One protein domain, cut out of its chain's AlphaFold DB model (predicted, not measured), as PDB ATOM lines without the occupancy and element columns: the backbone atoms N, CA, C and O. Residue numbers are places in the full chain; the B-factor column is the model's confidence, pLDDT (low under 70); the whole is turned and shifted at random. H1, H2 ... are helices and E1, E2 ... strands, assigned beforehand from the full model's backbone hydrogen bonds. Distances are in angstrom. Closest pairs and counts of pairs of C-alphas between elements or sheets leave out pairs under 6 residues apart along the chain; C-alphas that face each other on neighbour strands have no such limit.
ATOM      1  N   ASP A 127     184.811 162.991 134.669       56.38
ATOM      2  CA  ASP A 127     184.282 162.124 135.729       56.38
ATOM      3  C   ASP A 127     183.261 162.810 136.667       56.38
ATOM      4  O   ASP A 127     182.521 162.126 137.370       56.38
ATOM      5  N   ASN A 128     183.185 164.147 136.661       53.66
ATOM      6  CA  ASN A 128     182.266 164.951 137.475       53.66
ATOM      7  C   ASN A 128     180.992 165.410 136.729       53.66
ATOM      8  O   ASN A 128     180.193 166.162 137.294       53.66
ATOM      9  N   TYR A 129     180.787 165.008 135.467       56.56
ATOM     10  CA  TYR A 129     179.686 165.480 134.611       56.56
ATOM     11  C   TYR A 129     178.551 164.442 134.450       56.56
ATOM     12  O   TYR A 129     178.818 163.251 134.325       56.56
ATOM     13  N   PRO A 130     177.277 164.880 134.412       54.94
ATOM     14  CA  PRO A 130     176.418 164.883 135.595       54.94
ATOM     15  C   PRO A 130     176.065 163.464 136.105       54.94
ATOM     16  O   PRO A 130     175.308 162.724 135.480       54.94
ATOM     17  N   LEU A 131     176.517 163.129 137.317       56.34
ATOM     18  CA  LEU A 131     176.014 161.965 138.071       56.34
ATOM     19  C   LEU A 131     174.682 162.256 138.770       56.34
ATOM     20  O   LEU A 131     173.870 161.360 139.009       56.34
ATOM     21  N   LYS A 132     174.462 163.528 139.113       49.91
ATOM     22  CA  LYS A 132     173.303 163.975 139.875       49.91
ATOM     23  C   LYS A 132     172.025 163.655 139.091       49.91
ATOM     24  O   LYS A 132     171.774 164.275 138.063       49.91
ATOM     25  N   ARG A 133     171.203 162.761 139.658       55.06
ATOM     26  CA  ARG A 133     169.860 162.322 139.204       55.06
ATOM     27  C   ARG A 133     169.787 161.153 138.214       55.06
ATOM     28  O   ARG A 133     168.669 160.751 137.908       55.06
ATOM     29  N   THR A 134     170.905 160.580 137.770       67.62
ATOM     30  CA  THR A 134     170.863 159.522 136.736       67.62
ATOM     31  C   THR A 134     171.344 158.158 137.233       67.62
ATOM     32  O   THR A 134     170.922 157.136 136.700       67.62
ATOM     33  N   TYR A 135     172.192 158.115 138.266       84.06
ATOM     34  CA  TYR A 135     172.862 156.881 138.683       84.06
ATOM     35  C   TYR A 135     172.709 156.607 140.181       84.06
ATOM     36  O   TYR A 135     172.935 157.485 141.010       84.06
ATOM     37  N   TYR A 136     172.374 155.359 140.522       90.75
ATOM     38  CA  TYR A 136     172.330 154.870 141.906       90.75
ATOM     39  C   TYR A 136     173.731 154.681 142.497       90.75
ATOM     40  O   TYR A 136     173.924 154.865 143.697       90.75
ATOM     41  N   PHE A 137     174.714 154.348 141.655       93.12
ATOM     42  CA  PHE A 137     176.069 153.990 142.064       93.12
ATOM     43  C   PHE A 137     177.122 154.804 141.318       93.12
ATOM     44  O   PHE A 137     176.929 155.164 140.157       93.12
ATOM     45  N   TYR A 138     178.258 155.034 141.974       92.69
ATOM     46  CA  TYR A 138     179.447 155.631 141.370       92.69
ATOM     47  C   TYR A 138     180.662 154.735 141.610       92.69
ATOM     48  O   TYR A 138     180.936 154.377 142.751       92.69
ATOM     49  N   LEU A 139     181.394 154.367 140.555       92.69
ATOM     50  CA  LEU A 139     182.613 153.561 140.682       92.69
ATOM     51  C   LEU A 139     183.778 154.456 141.131       92.69
ATOM     52  O   LEU A 139     184.445 155.078 140.308       92.69
ATOM     53  N   ALA A 140     184.004 154.518 142.441       93.00
ATOM     54  CA  ALA A 140     185.093 155.258 143.070       93.00
ATOM     55  C   ALA A 140     186.328 154.352 143.195       93.00
ATOM     56  O   ALA A 140     186.685 153.902 144.284       93.00
ATOM     57  N   PHE A 141     186.911 153.989 142.054       93.38
ATOM     58  CA  PHE A 141     188.070 153.099 142.004       93.38
ATOM     59  C   PHE A 141     189.361 153.903 142.108       93.38
ATOM     60  O   PHE A 141     189.505 154.932 141.454       93.38
ATOM     61  N   GLU A 142     190.302 153.395 142.893       89.25
ATOM     62  CA  GLU A 142     191.618 153.987 143.061       89.25
ATOM     63  C   GLU A 142     192.599 153.468 142.010       89.25
ATOM     64  O   GLU A 142     192.587 152.295 141.632       89.25
ATOM     65  N   ASP A 143     193.521 154.336 141.596       83.00
ATOM     66  CA  ASP A 143     194.557 153.993 140.615       83.00
ATOM     67  C   ASP A 143     195.580 152.973 141.143       83.00
ATOM     68  O   ASP A 143     196.355 152.402 140.375       83.00
ATOM     69  N   SER A 144     195.629 152.754 142.463       80.12
ATOM     70  CA  SER A 144     196.568 151.823 143.080       80.12
ATOM     71  C   SER A 144     195.973 151.077 144.272       80.12
ATOM     72  O   SER A 144     195.206 151.623 145.065       80.12
ATOM     73  N   LEU A 145     196.387 149.818 144.432       83.94
ATOM     74  CA  LEU A 145     196.067 148.985 145.593       83.94
ATOM     75  C   LEU A 145     197.093 149.223 146.710       83.94
ATOM     76  O   LEU A 145     197.917 148.360 147.027       83.94
ATOM     77  N   ALA A 146     197.091 150.435 147.259       81.56
ATOM     78  CA  ALA A 146     197.970 150.826 148.353       81.56
ATOM     79  C   ALA A 146     197.199 150.992 149.669       81.56
ATOM     80  O   ALA A 146     196.054 151.445 149.673       81.56
ATOM     81  N   ASP A 147     197.850 150.618 150.772       81.50
ATOM     82  CA  ASP A 147     197.302 150.804 152.117       81.50
ATOM     83  C   ASP A 147     197.108 152.302 152.366       81.50
ATOM     84  O   ASP A 147     197.939 153.113 151.948       81.50
ATOM     85  N   ASP A 148     196.004 152.654 153.021       82.62
ATOM     86  CA  ASP A 148     195.621 154.028 153.368       82.62
ATOM     87  C   ASP A 148     195.525 155.004 152.168       82.62
ATOM     88  O   ASP A 148     195.364 156.209 152.350       82.62
ATOM     89  N   TYR A 149     195.576 154.502 150.927       85.56
ATOM     90  CA  TYR A 149     195.411 155.306 149.719       85.56
ATOM     91  C   TYR A 149     193.931 155.449 149.364       85.56
ATOM     92  O   TYR A 149     193.318 154.524 148.827       85.56
ATOM     93  N   ILE A 150     193.376 156.619 149.678       87.31
ATOM     94  CA  ILE A 150     192.011 157.034 149.344       87.31
ATOM     95  C   ILE A 150     192.072 158.450 148.777       87.31
ATOM     96  O   ILE A 150     192.764 159.317 149.318       87.31
ATOM     97  N   THR A 151     191.342 158.687 147.695       87.31
ATOM     98  CA  THR A 151     191.251 159.986 147.028       87.31
ATOM     99  C   THR A 151     189.857 160.598 147.175       87.31
ATOM    100  O   THR A 151     188.951 160.058 147.817       87.31
ATOM    101  N   ASP A 152     189.663 161.771 146.577       86.50
ATOM    102  CA  ASP A 152     188.377 162.457 146.521       86.50
ATOM    103  C   ASP A 152     187.342 161.752 145.624       86.50
ATOM    104  O   ASP A 152     186.176 162.155 145.620       86.50
ATOM    105  N   ALA A 153     187.710 160.660 144.942       88.69
ATOM    106  CA  ALA A 153     186.805 159.853 144.126       88.69
ATOM    107  C   ALA A 153     185.531 159.438 144.886       88.69
ATOM    108  O   ALA A 153     184.421 159.545 144.365       88.69
ATOM    109  N   VAL A 154     185.647 159.037 146.155       91.31
ATOM    110  CA  VAL A 154     184.483 158.665 146.983       91.31
ATOM    111  C   VAL A 154     183.542 159.855 147.212       91.31
ATOM    112  O   VAL A 154     182.315 159.703 147.192       91.31
ATOM    113  N   LEU A 155     184.098 161.060 147.370       89.62
ATOM    114  CA  LEU A 155     183.323 162.281 147.597       89.62
ATOM    115  C   LEU A 155     182.442 162.623 146.392       89.62
ATOM    116  O   LEU A 155     181.365 163.196 146.570       89.62
ATOM    117  N   ILE A 156     182.855 162.241 145.180       86.31
ATOM    118  CA  ILE A 156     182.054 162.420 143.964       86.31
ATOM    119  C   ILE A 156     180.719 161.673 144.099       86.31
ATOM    120  O   ILE A 156     179.668 162.257 143.819       86.31
ATOM    121  N   GLY A 157     180.722 160.435 144.604       89.44
ATOM    122  CA  GLY A 157     179.492 159.686 144.874       89.44
ATOM    123  C   GLY A 157     178.616 160.374 145.926       89.44
ATOM    124  O   GLY A 157     177.456 160.709 145.661       89.44
ATOM    125  N   TYR A 158     179.190 160.696 147.089       90.94
ATOM    126  CA  TYR A 158     178.454 161.335 148.187       90.94
ATOM    127  C   TYR A 158     177.796 162.669 147.807       90.94
ATOM    128  O   TYR A 158     176.632 162.906 148.158       90.94
ATOM    129  N   ASN A 159     178.513 163.518 147.065       87.00
ATOM    130  CA  ASN A 159     178.042 164.833 146.617       87.00
ATOM    131  C   ASN A 159     176.912 164.743 145.581       87.00
ATOM    132  O   ASN A 159     176.145 165.695 145.409       87.00
ATOM    133  N   ASN A 160     176.783 163.597 144.908       85.38
ATOM    134  CA  ASN A 160     175.784 163.364 143.870       85.38
ATOM    135  C   ASN A 160     174.645 162.431 144.307       85.38
ATOM    136  O   ASN A 160     173.808 162.091 143.473       85.38
ATOM    137  N   ASN A 161     174.564 162.076 145.598       88.69
ATOM    138  CA  ASN A 161     173.632 161.069 146.121       88.69
ATOM    139  C   ASN A 161     173.745 159.726 145.380       88.69
ATOM    140  O   ASN A 161     172.751 159.045 145.184       88.69
ATOM    141  N   ALA A 162     174.947 159.345 144.959       91.81
ATOM    142  CA  ALA A 162     175.229 158.020 144.428       91.81
ATOM    143  C   ALA A 162     176.010 157.226 145.478       91.81
ATOM    144  O   ALA A 162     176.895 157.773 146.137       91.81
ATOM    145  N   VAL A 163     175.690 155.943 145.634       95.44
ATOM    146  CA  VAL A 163     176.417 155.045 146.536       95.44
ATOM    147  C   VAL A 163     177.792 154.754 145.925       95.44
ATOM    148  O   VAL A 163     177.855 154.206 144.818       95.44
ATOM    149  N   PRO A 164     178.905 155.113 146.589       95.56
ATOM    150  CA  PRO A 164     180.233 154.794 146.087       95.56
ATOM    151  C   PRO A 164     180.473 153.282 146.111       95.56
ATOM    152  O   PRO A 164     180.278 152.621 147.132       95.56
ATOM    153  N   VAL A 165     180.929 152.742 144.986       97.00
ATOM    154  CA  VAL A 165     181.469 151.389 144.854       97.00
ATOM    155  C   VAL A 165     182.984 151.531 144.826       97.00
ATOM    156  O   VAL A 165     183.540 152.024 143.844       97.00
ATOM    157  N   VAL A 166     183.636 151.161 145.921       96.44
ATOM    158  CA  VAL A 166     185.060 151.414 146.149       96.44
ATOM    159  C   VAL A 166     185.903 150.196 145.798       96.44
ATOM    160  O   VAL A 166     185.548 149.056 146.110       96.44
ATOM    161  N   TYR A 167     187.045 150.450 145.169       94.75
ATOM    162  CA  TYR A 167     188.056 149.445 144.860       94.75
ATOM    163  C   TYR A 167     189.434 150.076 145.038       94.75
ATOM    164  O   TYR A 167     189.804 150.976 144.296       94.75
ATOM    165  N   GLY A 168     190.171 149.638 146.055       91.00
ATOM    166  CA  GLY A 168     191.482 150.185 146.420       91.00
ATOM    167  C   GLY A 168     192.142 149.335 147.502       91.00
ATOM    168  O   GLY A 168     191.577 148.320 147.903       91.00
ATOM    169  N   GLY A 169     193.338 149.710 147.956       86.62
ATOM    170  CA  GLY A 169     194.075 148.961 148.987       86.62
ATOM    171  C   GLY A 169     193.797 149.401 150.427       86.62
ATOM    172  O   GLY A 169     194.307 148.787 151.359       86.62
ATOM    173  N   ALA A 170     193.018 150.465 150.626       89.81
ATOM    174  CA  ALA A 170     192.789 151.040 151.941       89.81
ATOM    175  C   ALA A 170     191.764 150.254 152.774       89.81
ATOM    176  O   ALA A 170     190.799 149.687 152.260       89.81
ATOM    177  N   ALA A 171     191.945 150.304 154.093       92.12
ATOM    178  CA  ALA A 171     190.972 149.845 155.080       92.12
ATOM    179  C   ALA A 171     189.851 150.889 155.234       92.12
ATOM    180  O   ALA A 171     189.865 151.697 156.163       92.12
ATOM    181  N   TYR A 172     188.924 150.930 154.270       93.75
ATOM    182  CA  TYR A 172     187.899 151.976 154.125       93.75
ATOM    183  C   TYR A 172     187.073 152.248 155.388       93.75
ATOM    184  O   TYR A 172     186.673 153.384 155.610       93.75
ATOM    185  N   GLU A 173     186.865 151.254 156.247       93.19
ATOM    186  CA  GLU A 173     186.165 151.378 157.529       93.19
ATOM    187  C   GLU A 173     186.829 152.366 158.502       93.19
ATOM    188  O   GLU A 173     186.167 152.884 159.398       93.19
ATOM    189  N   ARG A 174     188.125 152.657 158.319       92.12
ATOM    190  CA  ARG A 174     188.861 153.668 159.094       92.12
ATOM    191  C   ARG A 174     188.635 155.093 158.587       92.12
ATOM    192  O   ARG A 174     188.891 156.036 159.327       92.12
ATOM    193  N   PHE A 175     188.211 155.250 157.334       90.81
ATOM    194  CA  PHE A 175     188.222 156.535 156.626       90.81
ATOM    195  C   PHE A 175     186.830 156.993 156.177       90.81
ATOM    196  O   PHE A 175     186.597 158.190 156.023       90.81
ATOM    197  N   LEU A 176     185.907 156.057 155.942       94.56
ATOM    198  CA  LEU A 176     184.576 156.319 155.408       94.56
ATOM    199  C   LEU A 176     183.495 156.021 156.453       94.56
ATOM    200  O   LEU A 176     183.636 155.068 157.224       94.56
ATOM    201  N   PRO A 177     182.375 156.768 156.456       95.56
ATOM    202  CA  PRO A 177     181.274 156.487 157.362       95.56
ATOM    203  C   PRO A 177     180.759 155.043 157.212       95.56
ATOM    204  O   PRO A 177     180.564 154.579 156.079       95.56
ATOM    205  N   PRO A 178     180.480 154.327 158.314       94.31
ATOM    206  CA  PRO A 178     179.955 152.968 158.251       94.31
ATOM    207  C   PRO A 178     178.668 152.877 157.424       94.31
ATOM    208  O   PRO A 178     177.784 153.728 157.533       94.31
ATOM    209  N   GLY A 179     178.566 151.844 156.584       95.12
ATOM    210  CA  GLY A 179     177.385 151.592 155.750       95.12
ATOM    211  C   GLY A 179     177.188 152.565 154.584       95.12
ATOM    212  O   GLY A 179     176.160 152.505 153.927       95.12
ATOM    213  N   SER A 180     178.145 153.452 154.296       96.75
ATOM    214  CA  SER A 180     177.990 154.477 153.251       96.75
ATOM    215  C   SER A 180     178.485 154.073 151.857       96.75
ATOM    216  O   SER A 180     178.317 154.839 150.911       96.75
ATOM    217  N   TYR A 181     179.097 152.897 151.703       97.00
ATOM    218  CA  TYR A 181     179.751 152.456 150.466       97.00
ATOM    219  C   TYR A 181     179.632 150.941 150.253       97.00
ATOM    220  O   TYR A 181     179.368 150.178 151.184       97.00
ATOM    221  N   LEU A 182     179.878 150.494 149.020       97.12
ATOM    222  CA  LEU A 182     180.064 149.085 148.664       97.12
ATOM    223  C   LEU A 182     181.544 148.811 148.398       97.12
ATOM    224  O   LEU A 182     182.118 149.396 147.486       97.12
ATOM    225  N   ASN A 183     182.159 147.902 149.155       95.94
ATOM    226  CA  ASN A 183     183.530 147.462 148.897       95.94
ATOM    227  C   ASN A 183     183.541 146.284 147.918       95.94
ATOM    228  O   ASN A 183     182.949 145.235 148.201       95.94
ATOM    229  N   VAL A 184     184.231 146.448 146.788       95.44
ATOM    230  CA  VAL A 184     184.376 145.400 145.769       95.44
ATOM    231  C   VAL A 184     185.084 144.167 146.337       95.44
ATOM    232  O   VAL A 184     184.705 143.059 145.988       95.44
ATOM    233  N   HIS A 185     186.029 144.318 147.269       93.00
ATOM    234  CA  HIS A 185     186.773 143.180 147.838       93.00
ATOM    235  C   HIS A 185     185.909 142.198 148.634       93.00
ATOM    236  O   HIS A 185     186.308 141.057 148.842       93.00
ATOM    237  N   ASN A 186     184.711 142.612 149.050       92.88
ATOM    238  CA  ASN A 186     183.816 141.771 149.843       92.88
ATOM    239  C   ASN A 186     182.963 140.827 148.979       92.88
ATOM    240  O   ASN A 186     182.210 140.025 149.527       92.88
ATOM    241  N   ASN A 187     182.996 140.964 147.649       92.56
ATOM    242  CA  ASN A 187     182.096 140.255 146.742       92.56
ATOM    243  C   ASN A 187     182.809 139.903 145.431       92.56
ATOM    244  O   ASN A 187     183.621 140.664 144.919       92.56
ATOM    245  N   THR A 188     182.428 138.792 144.805       94.62
ATOM    246  CA  THR A 188     182.740 138.598 143.381       94.62
ATOM    247  C   THR A 188     181.963 139.609 142.521       94.62
ATOM    248  O   THR A 188     180.919 140.101 142.958       94.62
ATOM    249  N   PRO A 189     182.386 139.891 141.273       93.12
ATOM    250  CA  PRO A 189     181.639 140.784 140.382       93.12
ATOM    251  C   PRO A 189     180.165 140.388 140.203       93.12
ATOM    252  O   PRO A 189     179.296 141.255 140.182       93.12
ATOM    253  N   ALA A 190     179.868 139.084 140.137       94.44
ATOM    254  CA  ALA A 190     178.502 138.577 140.021       94.44
ATOM    255  C   ALA A 190     177.670 138.840 141.290       94.44
ATOM    256  O   ALA A 190     176.547 139.331 141.200       94.44
ATOM    257  N   GLN A 191     178.234 138.575 142.472       96.88
ATOM    258  CA  GLN A 191     177.574 138.867 143.751       96.88
ATOM    259  C   GLN A 191     177.371 140.371 143.953       96.88
ATOM    260  O   GLN A 191     176.314 140.793 144.414       96.88
ATOM    261  N   LEU A 192     178.356 141.188 143.567       95.75
ATOM    262  CA  LEU A 192     178.248 142.639 143.639       95.75
ATOM    263  C   LEU A 192     177.122 143.150 142.734       95.75
ATOM    264  O   LEU A 192     176.308 143.948 143.184       95.75
ATOM    265  N   ALA A 193     177.031 142.653 141.496       94.62
ATOM    266  CA  ALA A 193     175.955 143.008 140.573       94.62
ATOM    267  C   ALA A 193     174.573 142.600 141.107       94.62
ATOM    268  O   ALA A 193     173.639 143.398 141.055       94.62
ATOM    269  N   TYR A 194     174.453 141.393 141.673       96.69
ATOM    270  CA  TYR A 194     173.222 140.935 142.321       96.69
ATOM    271  C   TYR A 194     172.814 141.867 143.469       96.69
ATOM    272  O   TYR A 194     171.701 142.389 143.480       96.69
ATOM    273  N   LYS A 195     173.752 142.176 144.370       96.44
ATOM    274  CA  LYS A 195     173.524 143.080 145.501       96.44
ATOM    275  C   LYS A 195     173.151 144.495 145.053       96.44
ATOM    276  O   LYS A 195     172.255 145.112 145.619       96.44
ATOM    277  N   MET A 196     173.817 145.022 144.024       96.06
ATOM    278  CA  MET A 196     173.481 146.324 143.438       96.06
ATOM    279  C   MET A 196     172.053 146.336 142.883       96.06
ATOM    280  O   MET A 196     171.340 147.318 143.074       96.06
ATOM    281  N   ASN A 197     171.616 145.249 142.243       96.69
ATOM    282  CA  ASN A 197     170.248 145.112 141.752       96.69
ATOM    283  C   ASN A 197     169.222 145.074 142.899       96.69
ATOM    284  O   ASN A 197     168.217 145.775 142.830       96.69
ATOM    285  N   GLU A 198     169.490 144.337 143.981       96.88
ATOM    286  CA  GLU A 198     168.624 144.337 145.173       96.88
ATOM    287  C   GLU A 198     168.473 145.737 145.782       96.88
ATOM    288  O   GLU A 198     167.364 146.159 146.110       96.88
ATOM    289  N   ILE A 199     169.574 146.487 145.880       95.81
ATOM    290  CA  ILE A 199     169.576 147.865 146.391       95.81
ATOM    291  C   ILE A 199     168.767 148.798 145.477       95.81
ATOM    292  O   ILE A 199     168.050 149.659 145.976       95.81
ATOM    293  N   ILE A 200     168.849 148.642 144.151       94.38
ATOM    294  CA  ILE A 200     168.044 149.439 143.208       94.38
ATOM    295  C   ILE A 200     166.550 149.154 143.389       94.38
ATOM    296  O   ILE A 200     165.736 150.077 143.353       94.38
ATOM    297  N   LEU A 201     166.184 147.883 143.570       95.75
ATOM    298  CA  LEU A 201     164.790 147.457 143.699       95.75
ATOM    299  C   LEU A 201     164.187 147.799 145.070       95.75
ATOM    300  O   LEU A 201     162.971 147.959 145.175       95.75
ATOM    301  N   ASN A 202     165.015 147.948 146.108       96.25
ATOM    302  CA  ASN A 202     164.576 148.278 147.457       96.25
ATOM    303  C   ASN A 202     165.018 149.688 147.872       96.25
ATOM    304  O   ASN A 202     166.157 149.940 148.272       96.25
ATOM    305  N   ARG A 203     164.052 150.609 147.856       92.62
ATOM    306  CA  ARG A 203     164.266 152.018 148.192       92.62
ATOM    307  C   ARG A 203     164.801 152.231 149.612       92.62
ATOM    308  O   ARG A 203     165.576 153.162 149.813       92.62
ATOM    309  N   GLU A 204     164.399 151.413 150.582       95.62
ATOM    310  CA  GLU A 204     164.881 151.533 151.965       95.62
ATOM    311  C   GLU A 204     166.359 151.162 152.060       95.62
ATOM    312  O   GLU A 204     167.144 151.952 152.580       95.62
ATOM    313  N   LEU A 205     166.764 150.044 151.442       95.31
ATOM    314  CA  LEU A 205     168.173 149.646 151.386       95.31
ATOM    315  C   LEU A 205     169.039 150.723 150.733       95.31
ATOM    316  O   LEU A 205     170.131 151.005 151.213       95.31
ATOM    317  N   TYR A 206     168.556 151.351 149.659       95.12
ATOM    318  CA  TYR A 206     169.270 152.454 149.022       95.12
ATOM    319  C   TYR A 206     169.394 153.683 149.933       95.12
ATOM    320  O   TYR A 206     170.476 154.262 150.034       95.12
ATOM    321  N   HIS A 207     168.320 154.078 150.622       94.88
ATOM    322  CA  HIS A 207     168.355 155.212 151.554       94.88
ATOM    323  C   HIS A 207     169.248 154.959 152.768       94.88
ATOM    324  O   HIS A 207     169.857 155.901 153.283       94.88
ATOM    325  N   ASP A 208     169.382 153.705 153.194       95.94
ATOM    326  CA  ASP A 208     170.236 153.325 154.317       95.94
ATOM    327  C   ASP A 208     171.708 153.694 154.082       95.94
ATOM    328  O   ASP A 208     172.372 154.157 155.017       95.94
ATOM    329  N   PHE A 209     172.180 153.664 152.829       96.25
ATOM    330  CA  PHE A 209     173.523 154.133 152.452       96.25
ATOM    331  C   PHE A 209     173.752 155.636 152.658       96.25
ATOM    332  O   PHE A 209     174.887 156.102 152.554       96.25
ATOM    333  N   PHE A 210     172.710 156.414 152.953       95.19
ATOM    334  CA  PHE A 210     172.805 157.855 153.191       95.19
ATOM    335  C   PHE A 210     172.475 158.256 154.632       95.19
ATOM    336  O   PHE A 210     172.584 159.439 154.957       95.19
ATOM    337  N   ARG A 211     172.160 157.302 155.526       95.50
ATOM    338  CA  ARG A 211     171.905 157.580 156.957       95.50
ATOM    339  C   ARG A 211     173.084 158.246 157.658       95.50
ATOM    340  O   ARG A 211     172.884 159.030 158.581       95.50
ATOM    341  N   TRP A 212     174.306 157.989 157.192       95.25
ATOM    342  CA  TRP A 212     175.507 158.641 157.708       95.25
ATOM    343  C   TRP A 212     175.425 160.173 157.643       95.25
ATOM    344  O   TRP A 212     176.018 160.843 158.481       95.25
ATOM    345  N   LYS A 213     174.652 160.758 156.719       93.81
ATOM    346  CA  LYS A 213     174.496 162.219 156.618       93.81
ATOM    347  C   LYS A 213     173.882 162.854 157.872       93.81
ATOM    348  O   LYS A 213     174.029 164.053 158.068       93.81
ATOM    349  N   ASN A 214     173.244 162.059 158.733       93.06
ATOM    350  CA  ASN A 214     172.733 162.508 160.030       93.06
ATOM    351  C   ASN A 214     173.832 162.637 161.101       93.06
ATOM    352  O   ASN A 214     173.606 163.261 162.133       93.06
ATOM    353  N   HIS A 215     175.001 162.031 160.878       92.81
ATOM    354  CA  HIS A 215     176.069 161.904 161.874       92.81
ATOM    355  C   HIS A 215     177.407 162.494 161.415       92.81
ATOM    356  O   HIS A 215     178.242 162.814 162.257       92.81
ATOM    357  N   TYR A 216     177.621 162.655 160.106       90.50
ATOM    358  CA  TYR A 216     178.877 163.152 159.549       90.50
ATOM    359  C   TYR A 216     178.636 164.309 158.583       90.50
ATOM    360  O   TYR A 216     177.654 164.339 157.840       90.50
ATOM    361  N   ILE A 217     179.601 165.224 158.542       87.75
ATOM    362  CA  ILE A 217     179.671 166.308 157.565       87.75
ATOM    363  C   ILE A 217     180.917 166.134 156.700       87.75
ATOM    364  O   ILE A 217     182.001 165.842 157.202       87.75
ATOM    365  N   ILE A 218     180.778 166.347 155.392       85.56
ATOM    366  CA  ILE A 218     181.939 166.461 154.507       85.56
ATOM    367  C   ILE A 218     182.441 167.893 154.632       85.56
ATOM    368  O   ILE A 218     181.816 168.831 154.135       85.56
ATOM    369  N   SER A 219     183.569 168.061 155.310       80.19
ATOM    370  CA  SER A 219     184.263 169.341 155.380       80.19
ATOM    371  C   SER A 219     185.502 169.289 154.497       80.19
ATOM    372  O   SER A 219     186.193 168.274 154.431       80.19
ATOM    373  N   LYS A 220     185.785 170.382 153.785       70.75
ATOM    374  CA  LYS A 220     187.098 170.525 153.157       70.75
ATOM    375  C   LYS A 220     188.108 170.713 154.278       70.75
ATOM    376  O   LYS A 220     187.996 171.684 155.030       70.75
ATOM    377  N   THR A 221     189.094 169.827 154.363       62.03
ATOM    378  CA  THR A 221     190.254 170.058 155.220       62.03
ATOM    379  C   THR A 221     190.869 171.391 154.811       62.03
ATOM    380  O   THR A 221     191.118 171.638 153.626       62.03
ATOM    381  N   ARG A 222     191.065 172.294 155.777       57.97
ATOM    382  CA  ARG A 222     191.877 173.488 155.532       57.97
ATOM    383  C   ARG A 222     193.254 172.970 155.139       57.97
ATOM    384  O   ARG A 222     193.821 172.167 155.872       57.97
ATOM    385  N   GLY A 223     193.742 173.369 153.963       58.00
ATOM    386  CA  GLY A 223     195.082 172.994 153.516       58.00
ATOM    387  C   GLY A 223     196.107 173.257 154.618       58.00
ATOM    388  O   GLY A 223     195.868 174.093 155.490       58.00
ATOM    389  N   LEU A 224     197.213 172.516 154.581       57.38
ATOM    390  CA  LEU A 224     198.238 172.517 155.620       57.38
ATOM    391  C   LEU A 224     198.559 173.954 156.061       57.38
ATOM    392  O   LEU A 224     199.131 174.745 155.311       57.38
ATOM    393  N   ASN A 225     198.109 174.312 157.262       67.81
ATOM    394  CA  ASN A 225     198.305 175.641 157.809       67.81
ATOM    395  C   ASN A 225     199.784 175.766 158.171       67.81
ATOM    396  O   ASN A 225     200.283 175.038 159.033       67.81
ATOM    397  N   GLY A 226     200.488 176.693 157.521       68.75
ATOM    398  CA  GLY A 226     201.907 176.931 157.778       68.75
ATOM    399  C   GLY A 226     202.212 177.184 159.259       68.75
ATOM    400  O   GLY A 226     203.284 176.810 159.727       68.75
ATOM    401  N   CYS A 227     201.256 177.728 160.021       70.69
ATOM    402  CA  CYS A 227     201.391 177.925 161.464       70.69
ATOM    403  C   CYS A 227     201.369 176.602 162.244       70.69
ATOM    404  O   CYS A 227     202.178 176.425 163.151       70.69
ATOM    405  N   ASP A 228     200.491 175.663 161.880       75.31
ATOM    406  CA  ASP A 228     200.399 174.353 162.537       75.31
ATOM    407  C   ASP A 228     201.645 173.510 162.233       75.31
ATOM    408  O   ASP A 228     202.214 172.895 163.137       75.31
ATOM    409  N   LEU A 229     202.148 173.581 160.995       74.44
ATOM    410  CA  LEU A 229     203.434 172.986 160.626       74.44
ATOM    411  C   LEU A 229     204.591 173.606 161.416       74.44
ATOM    412  O   LEU A 229     205.409 172.885 161.980       74.44
ATOM    413  N   CYS A 230     204.657 174.937 161.489       74.25
ATOM    414  CA  CYS A 230     205.703 175.642 162.227       74.25
ATOM    415  C   CYS A 230     205.675 175.293 163.724       74.25
ATOM    416  O   CYS A 230     206.726 175.070 164.327       74.25
ATOM    417  N   LYS A 231     204.483 175.173 164.320       80.62
ATOM    418  CA  LYS A 231     204.298 174.725 165.706       80.62
ATOM    419  C   LYS A 231     204.797 173.293 165.911       80.62
ATOM    420  O   LYS A 231     205.500 173.036 166.884       80.62
ATOM    421  N   LEU A 232     204.471 172.386 164.989       77.44
ATOM    422  CA  LEU A 232     204.905 170.987 165.036       77.44
ATOM    423  C   LEU A 232     206.435 170.875 164.928       77.44
ATOM    424  O   LEU A 232     207.053 170.184 165.734       77.44
ATOM    425  N   LEU A 233     207.057 171.632 164.017       78.44
ATOM    426  CA  LEU A 233     208.516 171.671 163.832       78.44
ATOM    427  C   LEU A 233     209.277 172.251 165.037       78.44
ATOM    428  O   LEU A 233     210.428 171.885 165.272       78.44
ATOM    429  N   ASN A 234     208.655 173.151 165.804       80.44
ATOM    430  CA  ASN A 234     209.276 173.780 166.974       80.44
ATOM    431  C   ASN A 234     209.018 173.042 168.294       80.44
ATOM    432  O   ASN A 234     209.575 173.430 169.323       80.44
ATOM    433  N   ASN A 235     208.210 171.979 168.292       81.56
ATOM    434  CA  ASN A 235     207.966 171.190 169.492       81.56
ATOM    435  C   ASN A 235     209.257 170.435 169.895       81.56
ATOM    436  O   ASN A 235     209.752 169.601 169.130       81.56
ATOM    437  N   PRO A 236     209.819 170.705 171.092       76.25
ATOM    438  CA  PRO A 236     211.109 170.161 171.513       76.25
ATOM    439  C   PRO A 236     211.120 168.632 171.615       76.25
ATOM    440  O   PRO A 236     212.186 168.046 171.444       76.25
ATOM    441  N   MET A 237     209.963 167.986 171.809       69.88
ATOM    442  CA  MET A 237     209.851 166.522 171.843       69.88
ATOM    443  C   MET A 237     210.216 165.884 170.495       69.88
ATOM    444  O   MET A 237     210.917 164.879 170.463       69.88
ATOM    445  N   HIS A 238     209.854 166.514 169.371       64.75
ATOM    446  CA  HIS A 238     210.185 166.009 168.031       64.75
ATOM    447  C   HIS A 238     211.660 166.217 167.642       64.75
ATOM    448  O   HIS A 238     212.120 165.642 166.660       64.75
ATOM    449  N   ARG A 239     212.431 167.010 168.405       59.59
ATOM    450  CA  ARG A 239     213.892 167.128 168.219       59.59
ATOM    451  C   ARG A 239     214.681 166.002 168.891       59.59
ATOM    452  O   ARG A 239     215.836 165.793 168.519       59.59
ATOM    453  N   LEU A 240     214.085 165.316 169.869       63.09
ATOM    454  CA  LEU A 240     214.723 164.222 170.608       63.09
ATOM    455  C   LEU A 240     214.703 162.911 169.807       63.09
ATOM    456  O   LEU A 240     215.646 162.128 169.886       63.09
ATOM    457  N   GLU A 241     213.692 162.715 168.960       63.66
ATOM    458  CA  GLU A 241     213.576 161.562 168.065       63.66
ATOM    459  C   GLU A 241     214.081 161.906 166.658       63.66
ATOM    460  O   GLU A 241     213.321 162.211 165.738       63.66
ATOM    461  N   LYS A 242     215.401 161.859 166.458       64.19
ATOM    462  CA  LYS A 242     215.969 161.921 165.104       64.19
ATOM    463  C   LYS A 242     215.807 160.570 164.421       64.19
ATOM    464  O   LYS A 242     216.639 159.683 164.589       64.19
ATOM    465  N   VAL A 243     214.759 160.428 163.617       70.88
ATOM    466  CA  VAL A 243     214.555 159.233 162.794       70.88
ATOM    467  C   VAL A 243     215.031 159.518 161.370       70.88
ATOM    468  O   VAL A 243     214.457 160.347 160.667       70.88
ATOM    469  N   SER A 244     216.108 158.858 160.939       76.38
ATOM    470  CA  SER A 244     216.608 158.943 159.563       76.38
ATOM    471  C   SER A 244     216.428 157.609 158.852       76.38
ATOM    472  O   SER A 244     216.958 156.589 159.295       76.38
ATOM    473  N   TYR A 245     215.733 157.620 157.719       79.19
ATOM    474  CA  TYR A 245     215.550 156.432 156.893       79.19
ATOM    475  C   TYR A 245     216.538 156.449 155.730       79.19
ATOM    476  O   TYR A 245     216.377 157.223 154.791       79.19
ATOM    477  N   VAL A 246     217.540 155.565 155.775       82.06
ATOM    478  CA  VAL A 246     218.559 155.438 154.713       82.06
ATOM    479  C   VAL A 246     217.912 155.159 153.356       82.06
ATOM    480  O   VAL A 246     218.323 155.696 152.333       82.06
ATOM    481  N   ASN A 247     216.856 154.347 153.347       81.69
ATOM    482  CA  ASN A 247     216.055 154.103 152.161       81.69
ATOM    483  C   ASN A 247     214.634 154.607 152.408       81.69
ATOM    484  O   ASN A 247     213.759 153.859 152.850       81.69
ATOM    485  N   PHE A 248     214.417 155.890 152.108       79.88
ATOM    486  CA  PHE A 248     213.105 156.527 152.214       79.88
ATOM    487  C   PHE A 248     212.029 155.728 151.477       79.88
ATOM    488  O   PHE A 248     210.931 155.561 151.990       79.88
ATOM    489  N   ARG A 249     212.338 155.195 150.288       76.81
ATOM    490  CA  ARG A 249     211.365 154.462 149.472       76.81
ATOM    491  C   ARG A 249     210.924 153.158 150.134       76.81
ATOM    492  O   ARG A 249     209.731 152.879 150.154       76.81
ATOM    493  N   LYS A 250     211.857 152.412 150.727       77.19
ATOM    494  CA  LYS A 250     211.570 151.195 151.498       77.19
ATOM    495  C   LYS A 250     210.847 151.496 152.810       77.19
ATOM    496  O   LYS A 250     210.025 150.693 153.224       77.19
ATOM    497  N   TRP A 251     211.130 152.627 153.453       79.62
ATOM    498  CA  TRP A 251     210.396 153.046 154.645       79.62
ATOM    499  C   TRP A 251     208.959 153.478 154.320       79.62
ATOM    500  O   TRP A 251     208.012 152.944 154.885       79.62
ATOM    501  N   TRP A 252     208.804 154.411 153.378       72.69
ATOM    502  CA  TRP A 252     207.525 155.023 153.019       72.69
ATOM    503  C   TRP A 252     206.585 154.050 152.305       72.69
ATOM    504  O   TRP A 252     205.374 154.084 152.493       72.69
ATOM    505  N   ASN A 253     207.128 153.187 151.446       70.50
ATOM    506  CA  ASN A 253     206.345 152.205 150.710       70.50
ATOM    507  C   ASN A 253     207.141 150.895 150.585       70.50
ATOM    508  O   ASN A 253     207.716 150.618 149.530       70.50
ATOM    509  N   PRO A 254     207.168 150.057 151.639       76.25
ATOM    510  CA  PRO A 254     207.992 148.845 151.683       76.25
ATOM    511  C   PRO A 254     207.738 147.872 150.529       76.25
ATOM    512  O   PRO A 254     208.639 147.146 150.121       76.25
ATOM    513  N   LYS A 255     206.517 147.881 149.978       71.75
ATOM    514  CA  LYS A 255     206.081 147.028 148.864       71.75
ATOM    515  C   LYS A 255     206.103 147.748 147.508       71.75
ATOM    516  O   LYS A 255     205.421 147.312 146.583       71.75
ATOM    517  N   TYR A 256     206.840 148.856 147.362       72.31
ATOM    518  CA  TYR A 256     206.804 149.664 146.135       72.31
ATOM    519  C   TYR A 256     207.182 148.875 144.872       72.31
ATOM    520  O   TYR A 256     206.601 149.126 143.826       72.31
ATOM    521  N   GLU A 257     208.103 147.911 144.952       73.56
ATOM    522  CA  GLU A 257     208.505 147.083 143.801       73.56
ATOM    523  C   GLU A 257     207.377 146.161 143.336       73.56
ATOM    524  O   GLU A 257     207.216 145.940 142.145       73.56
ATOM    525  N   GLN A 258     206.547 145.669 144.255       69.75
ATOM    526  CA  GLN A 258     205.381 144.844 143.924       69.75
ATOM    527  C   GLN A 258     204.210 145.704 143.432       69.75
ATOM    528  O   GLN A 258     203.496 145.307 142.518       69.75
ATOM    529  N   ARG A 259     204.019 146.889 144.031       64.00
ATOM    530  CA  ARG A 259     202.924 147.823 143.711       64.00
ATOM    531  C   ARG A 259     203.151 148.608 142.417       64.00
ATOM    532  O   ARG A 259     202.199 148.883 141.700       64.00
ATOM    533  N   CYS A 260     204.394 149.000 142.148       65.69
ATOM    534  CA  CYS A 260     204.786 149.848 141.019       65.69
ATOM    535  C   CYS A 260     205.679 149.119 140.007       65.69
ATOM    536  O   CYS A 260     206.074 149.720 139.008       65.69
ATOM    537  N   GLY A 261     206.048 147.864 140.273       58.25
ATOM    538  CA  GLY A 261     206.788 147.046 139.323       58.25
ATOM    539  C   GLY A 261     205.940 146.775 138.091       58.25
ATOM    540  O   GLY A 261     204.757 146.454 138.191       58.25
ATOM    541  N   LEU A 262     206.564 146.893 136.922       47.78
ATOM    542  CA  LEU A 262     205.994 146.536 135.624       47.78
ATOM    543  C   LEU A 262     205.871 145.007 135.500       47.78
ATOM    544  O   LEU A 262     206.468 144.393 134.622       47.78
ATOM    545  N   ASN A 263     205.120 144.364 136.391       46.84
ATOM    546  CA  ASN A 263     204.669 143.002 136.159       46.84
ATOM    547  C   ASN A 263     203.415 143.087 135.291       46.84
ATOM    548  O   ASN A 263     202.391 143.631 135.703       46.84
ATOM    549  N   ASN A 264     203.525 142.553 134.074       44.84
ATOM    550  CA  ASN A 264     202.570 142.613 132.959       44.84
ATOM    551  C   ASN A 264     201.153 142.054 133.229       44.84
ATOM    552  O   ASN A 264     200.387 141.880 132.288       44.84
ATOM    553  N   ASN A 265     200.779 141.810 134.486       42.00
ATOM    554  CA  ASN A 265     199.473 141.292 134.895       42.00
ATOM    555  C   ASN A 265     198.714 142.235 135.842       42.00
ATOM    556  O   ASN A 265     197.734 141.825 136.463       42.00
ATOM    557  N   ILE A 266     199.122 143.501 135.962       42.56
ATOM    558  CA  ILE A 266     198.241 144.514 136.544       42.56
ATOM    559  C   ILE A 266     197.184 144.815 135.481       42.56
ATOM    560  O   ILE A 266     197.482 145.425 134.452       42.56
ATOM    561  N   PHE A 267     195.941 144.391 135.736       39.66
ATOM    562  CA  PHE A 267     194.759 145.010 135.143       39.66
ATOM    563  C   PHE A 267     194.735 146.474 135.603       39.66
ATOM    564  O   PHE A 267     193.958 146.880 136.462       39.66
ATOM    565  N   LEU A 268     195.602 147.297 135.010       35.53
ATOM    566  CA  LEU A 268     195.249 148.676 134.769       35.53
ATOM    567  C   LEU A 268     193.942 148.549 134.006       35.53
ATOM    568  O   LEU A 268     193.909 147.910 132.947       35.53
ATOM    569  N   LEU A 269     192.858 149.096 134.549       35.47
ATOM    570  CA  LEU A 269     191.724 149.462 133.724       35.47
ATOM    571  C   LEU A 269     192.304 150.381 132.650       35.47
ATOM    572  O   LEU A 269     192.395 151.594 132.821       35.47
ATOM    573  N   LYS A 270     192.744 149.795 131.529       29.88
ATOM    574  CA  LYS A 270     192.851 150.490 130.263       29.88
ATOM    575  C   LYS A 270     191.429 150.968 130.044       29.88
ATOM    576  O   LYS A 270     190.586 150.229 129.535       29.88
ATOM    577  N   ARG A 271     191.150 152.199 130.479       32.44
ATOM    578  CA  ARG A 271     190.086 153.028 129.934       32.44
ATOM    579  C   ARG A 271     190.397 153.093 128.451       32.44
ATOM    580  O   ARG A 271     191.105 153.973 127.974       32.44
ATOM    581  N   THR A 272     189.929 152.090 127.719       26.42
ATOM    582  CA  THR A 272     189.993 152.052 126.269       26.42
ATOM    583  C   THR A 272     188.885 152.985 125.808       26.42
ATOM    584  O   THR A 272     187.863 152.561 125.285       26.42
ATOM    585  N   ILE A 273     189.051 154.282 126.073       29.89
ATOM    586  CA  ILE A 273     188.247 155.310 125.433       29.89
ATOM    587  C   ILE A 273     188.806 155.375 124.021       29.89
ATOM    588  O   ILE A 273     189.780 156.065 123.727       29.89
ATOM    589  N   LYS A 274     188.219 154.564 123.142       28.05
ATOM    590  CA  LYS A 274     188.495 154.551 121.709       28.05
ATOM    591  C   LYS A 274     187.880 155.793 121.061       28.05
ATOM    592  O   LYS A 274     187.108 155.672 120.128       28.05
ATOM    593  N   HIS A 275     188.222 156.986 121.542       28.06
ATOM    594  CA  HIS A 275     187.994 158.238 120.833       28.06
ATOM    595  C   HIS A 275     189.168 159.180 121.082       28.06
ATOM    596  O   HIS A 275     189.526 159.508 122.208       28.06
ATOM    597  N   ARG A 276     189.794 159.564 119.971       27.75
ATOM    598  CA  ARG A 276     190.952 160.443 119.850       27.75
ATOM    599  C   ARG A 276     190.571 161.848 120.340       27.75
ATOM    600  O   ARG A 276     190.140 162.678 119.549       27.75
ATOM    601  N   ILE A 277     190.695 162.107 121.637       28.33
ATOM    602  CA  ILE A 277     190.601 163.454 122.208       28.33
ATOM    603  C   ILE A 277     191.795 163.623 123.145       28.33
ATOM    604  O   ILE A 277     191.912 162.932 124.154       28.33
ATOM    605  N   HIS A 278     192.720 164.501 122.758       24.33
ATOM    606  CA  HIS A 278     193.830 164.921 123.605       24.33
ATOM    607  C   HIS A 278     193.268 165.711 124.792       24.33
ATOM    608  O   HIS A 278     192.781 166.823 124.607       24.33
ATOM    609  N   TRP A 279     193.367 165.152 125.996       26.08
ATOM    610  CA  TRP A 279     193.204 165.888 127.246       26.08
ATOM    611  C   TRP A 279     194.578 166.048 127.894       26.08
ATOM    612  O   TRP A 279     195.301 165.068 128.080       26.08
ATOM    613  N   ILE A 280     194.951 167.287 128.210       26.95
ATOM    614  CA  ILE A 280     196.125 167.592 129.030       26.95
ATOM    615  C   ILE A 280     195.747 167.240 130.473       26.95
ATOM    616  O   ILE A 280     194.869 167.864 131.062       26.95
ATOM    617  N   LEU A 281     196.371 166.190 131.005       25.94
ATOM    618  CA  LEU A 281     196.216 165.731 132.383       25.94
ATOM    619  C   LEU A 281     196.833 166.762 133.337       25.94
ATOM    620  O   LEU A 281     198.051 166.914 133.370       25.94
ATOM    621  N   SER A 282     196.015 167.430 134.148       25.70
ATOM    622  CA  SER A 282     196.489 168.111 135.357       25.70
ATOM    623  C   SER A 282     196.261 167.201 136.563       25.70
ATOM    624  O   SER A 282     195.198 167.212 137.181       25.70
ATOM    625  N   THR A 283     197.258 166.384 136.891       25.59
ATOM    626  CA  THR A 283     197.324 165.639 138.150       25.59
ATOM    627  C   THR A 283     197.934 166.535 139.228       25.59
ATOM    628  O   THR A 283     199.150 166.665 139.329       25.59
ATOM    629  N   LEU A 284     197.097 167.149 140.065       23.16
ATOM    630  CA  LEU A 284     197.543 167.703 141.346       23.16
ATOM    631  C   LEU A 284     197.134 166.741 142.461       23.16
ATOM    632  O   LEU A 284     195.976 166.664 142.856       23.16
ATOM    633  N   ARG A 285     198.129 165.981 142.935       28.75
ATOM    634  CA  ARG A 285     198.080 165.177 144.160       28.75
ATOM    635  C   ARG A 285     197.900 166.097 145.364       28.75
ATOM    636  O   ARG A 285     198.765 166.933 145.610       28.75
ATOM    637  N   TYR A 286     196.883 165.841 146.175       26.61
ATOM    638  CA  TYR A 286     196.903 166.204 147.588       26.61
ATOM    639  C   TYR A 286     196.686 164.930 148.411       26.61
ATOM    640  O   TYR A 286     195.696 164.237 148.180       26.61
ATOM    641  N   PRO A 287     197.596 164.574 149.333       27.56
ATOM    642  CA  PRO A 287     197.319 163.533 150.307       27.56
ATOM    643  C   PRO A 287     196.230 164.034 151.263       27.56
ATOM    644  O   PRO A 287     196.387 165.078 151.902       27.56
ATOM    645  N   LEU A 288     195.126 163.295 151.347       27.53
ATOM    646  CA  LEU A 288     194.166 163.411 152.439       27.53
ATOM    647  C   LEU A 288     194.842 162.858 153.699       27.53
ATOM    648  O   LEU A 288     194.978 161.651 153.864       27.53
ATOM    649  N   LEU A 289     195.313 163.754 154.563       25.00
ATOM    650  CA  LEU A 289     195.527 163.447 155.974       25.00
ATOM    651  C   LEU A 289     194.193 163.718 156.679       25.00
ATOM    652  O   LEU A 289     193.689 164.844 156.609       25.00
ATOM    653  N   ILE A 290     193.614 162.666 157.265       31.31
ATOM    654  CA  ILE A 290     192.548 162.774 158.274       31.31
ATOM    655  C   ILE A 290     193.146 163.366 159.548       31.31
ATOM    656  O   ILE A 290     194.266 162.936 159.911       31.31
TER     657      ILE A 290
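What this domain is: This is residues 127 to 290 of the 290 residues of a protein of Leptidea sinapis (UniProt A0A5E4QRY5). With little regular structure, the domain has a small core of two parallel strands, E1 and E2, with H1 packed on them; H2 to H4 follow in an arc, and residues 225 to 248, with H5 and H6, stick out as a loop. Of 164 printed residues, 63 are in named elements, mostly helix, in order E1 H1 E2 H2 to H8. It is loose, radius of gyration of the C-alphas 19.6 A, spanning 59 by 44 by 33 A.

How they stand to each other: E1, residues 137 to 141, and E2, 163 to 167, are parallel at 24 degrees; N 140 and O 165, 2.9 A apart, are within hydrogen-bond range. With H1, residues 153 to 159, they form a strand-helix-strand unit, parallel strands joined through a helix, its crossover right-handed; the closest C-alphas of E1 and H1, Ala 140 and Ala 153, are 5.0 A apart. H2, residues 189 to 201, and H3, 203 to 208, only just touch, only at the corner, with 3 pairs of C-alphas within 8 A, made by residues 199 to 200 of H2 alone; the closest are Ile 199 and Tyr 206, 5.3 A. H3 and H4, residues 211 to 214, meet only through their link. H5, residues 226 to 234, and H6, 237 to 240, are close but not clearly touching, C-alphas Leu 232 and His 238 being closest at 7.9 A; likewise H7, 248 to 252, and H8, 256 to 260, with Lys 250 and Tyr 256 at 7.3 A. Every O i to N i+4 pair is within hydrogen-bond range in H2, H3, H5, H7 and H8, and 2 of 3 in H1; H4 and H6 are too short for one.

Where its parts are: E1 begins at C-alpha 137 (176.069, 153.990, 142.064); H8 ends at C-alpha 260 (204.786, 149.848, 141.019). H2 is 18.4 A long, E2 13.0 A.

The domain as a whole: The printed part has no cut; the links E1 to H1, E2 to H2 and H4 to H5 are long. Residues 127 to 134, 221 to 226, 237 to 242 and 258 to 290 have pLDDT under 70.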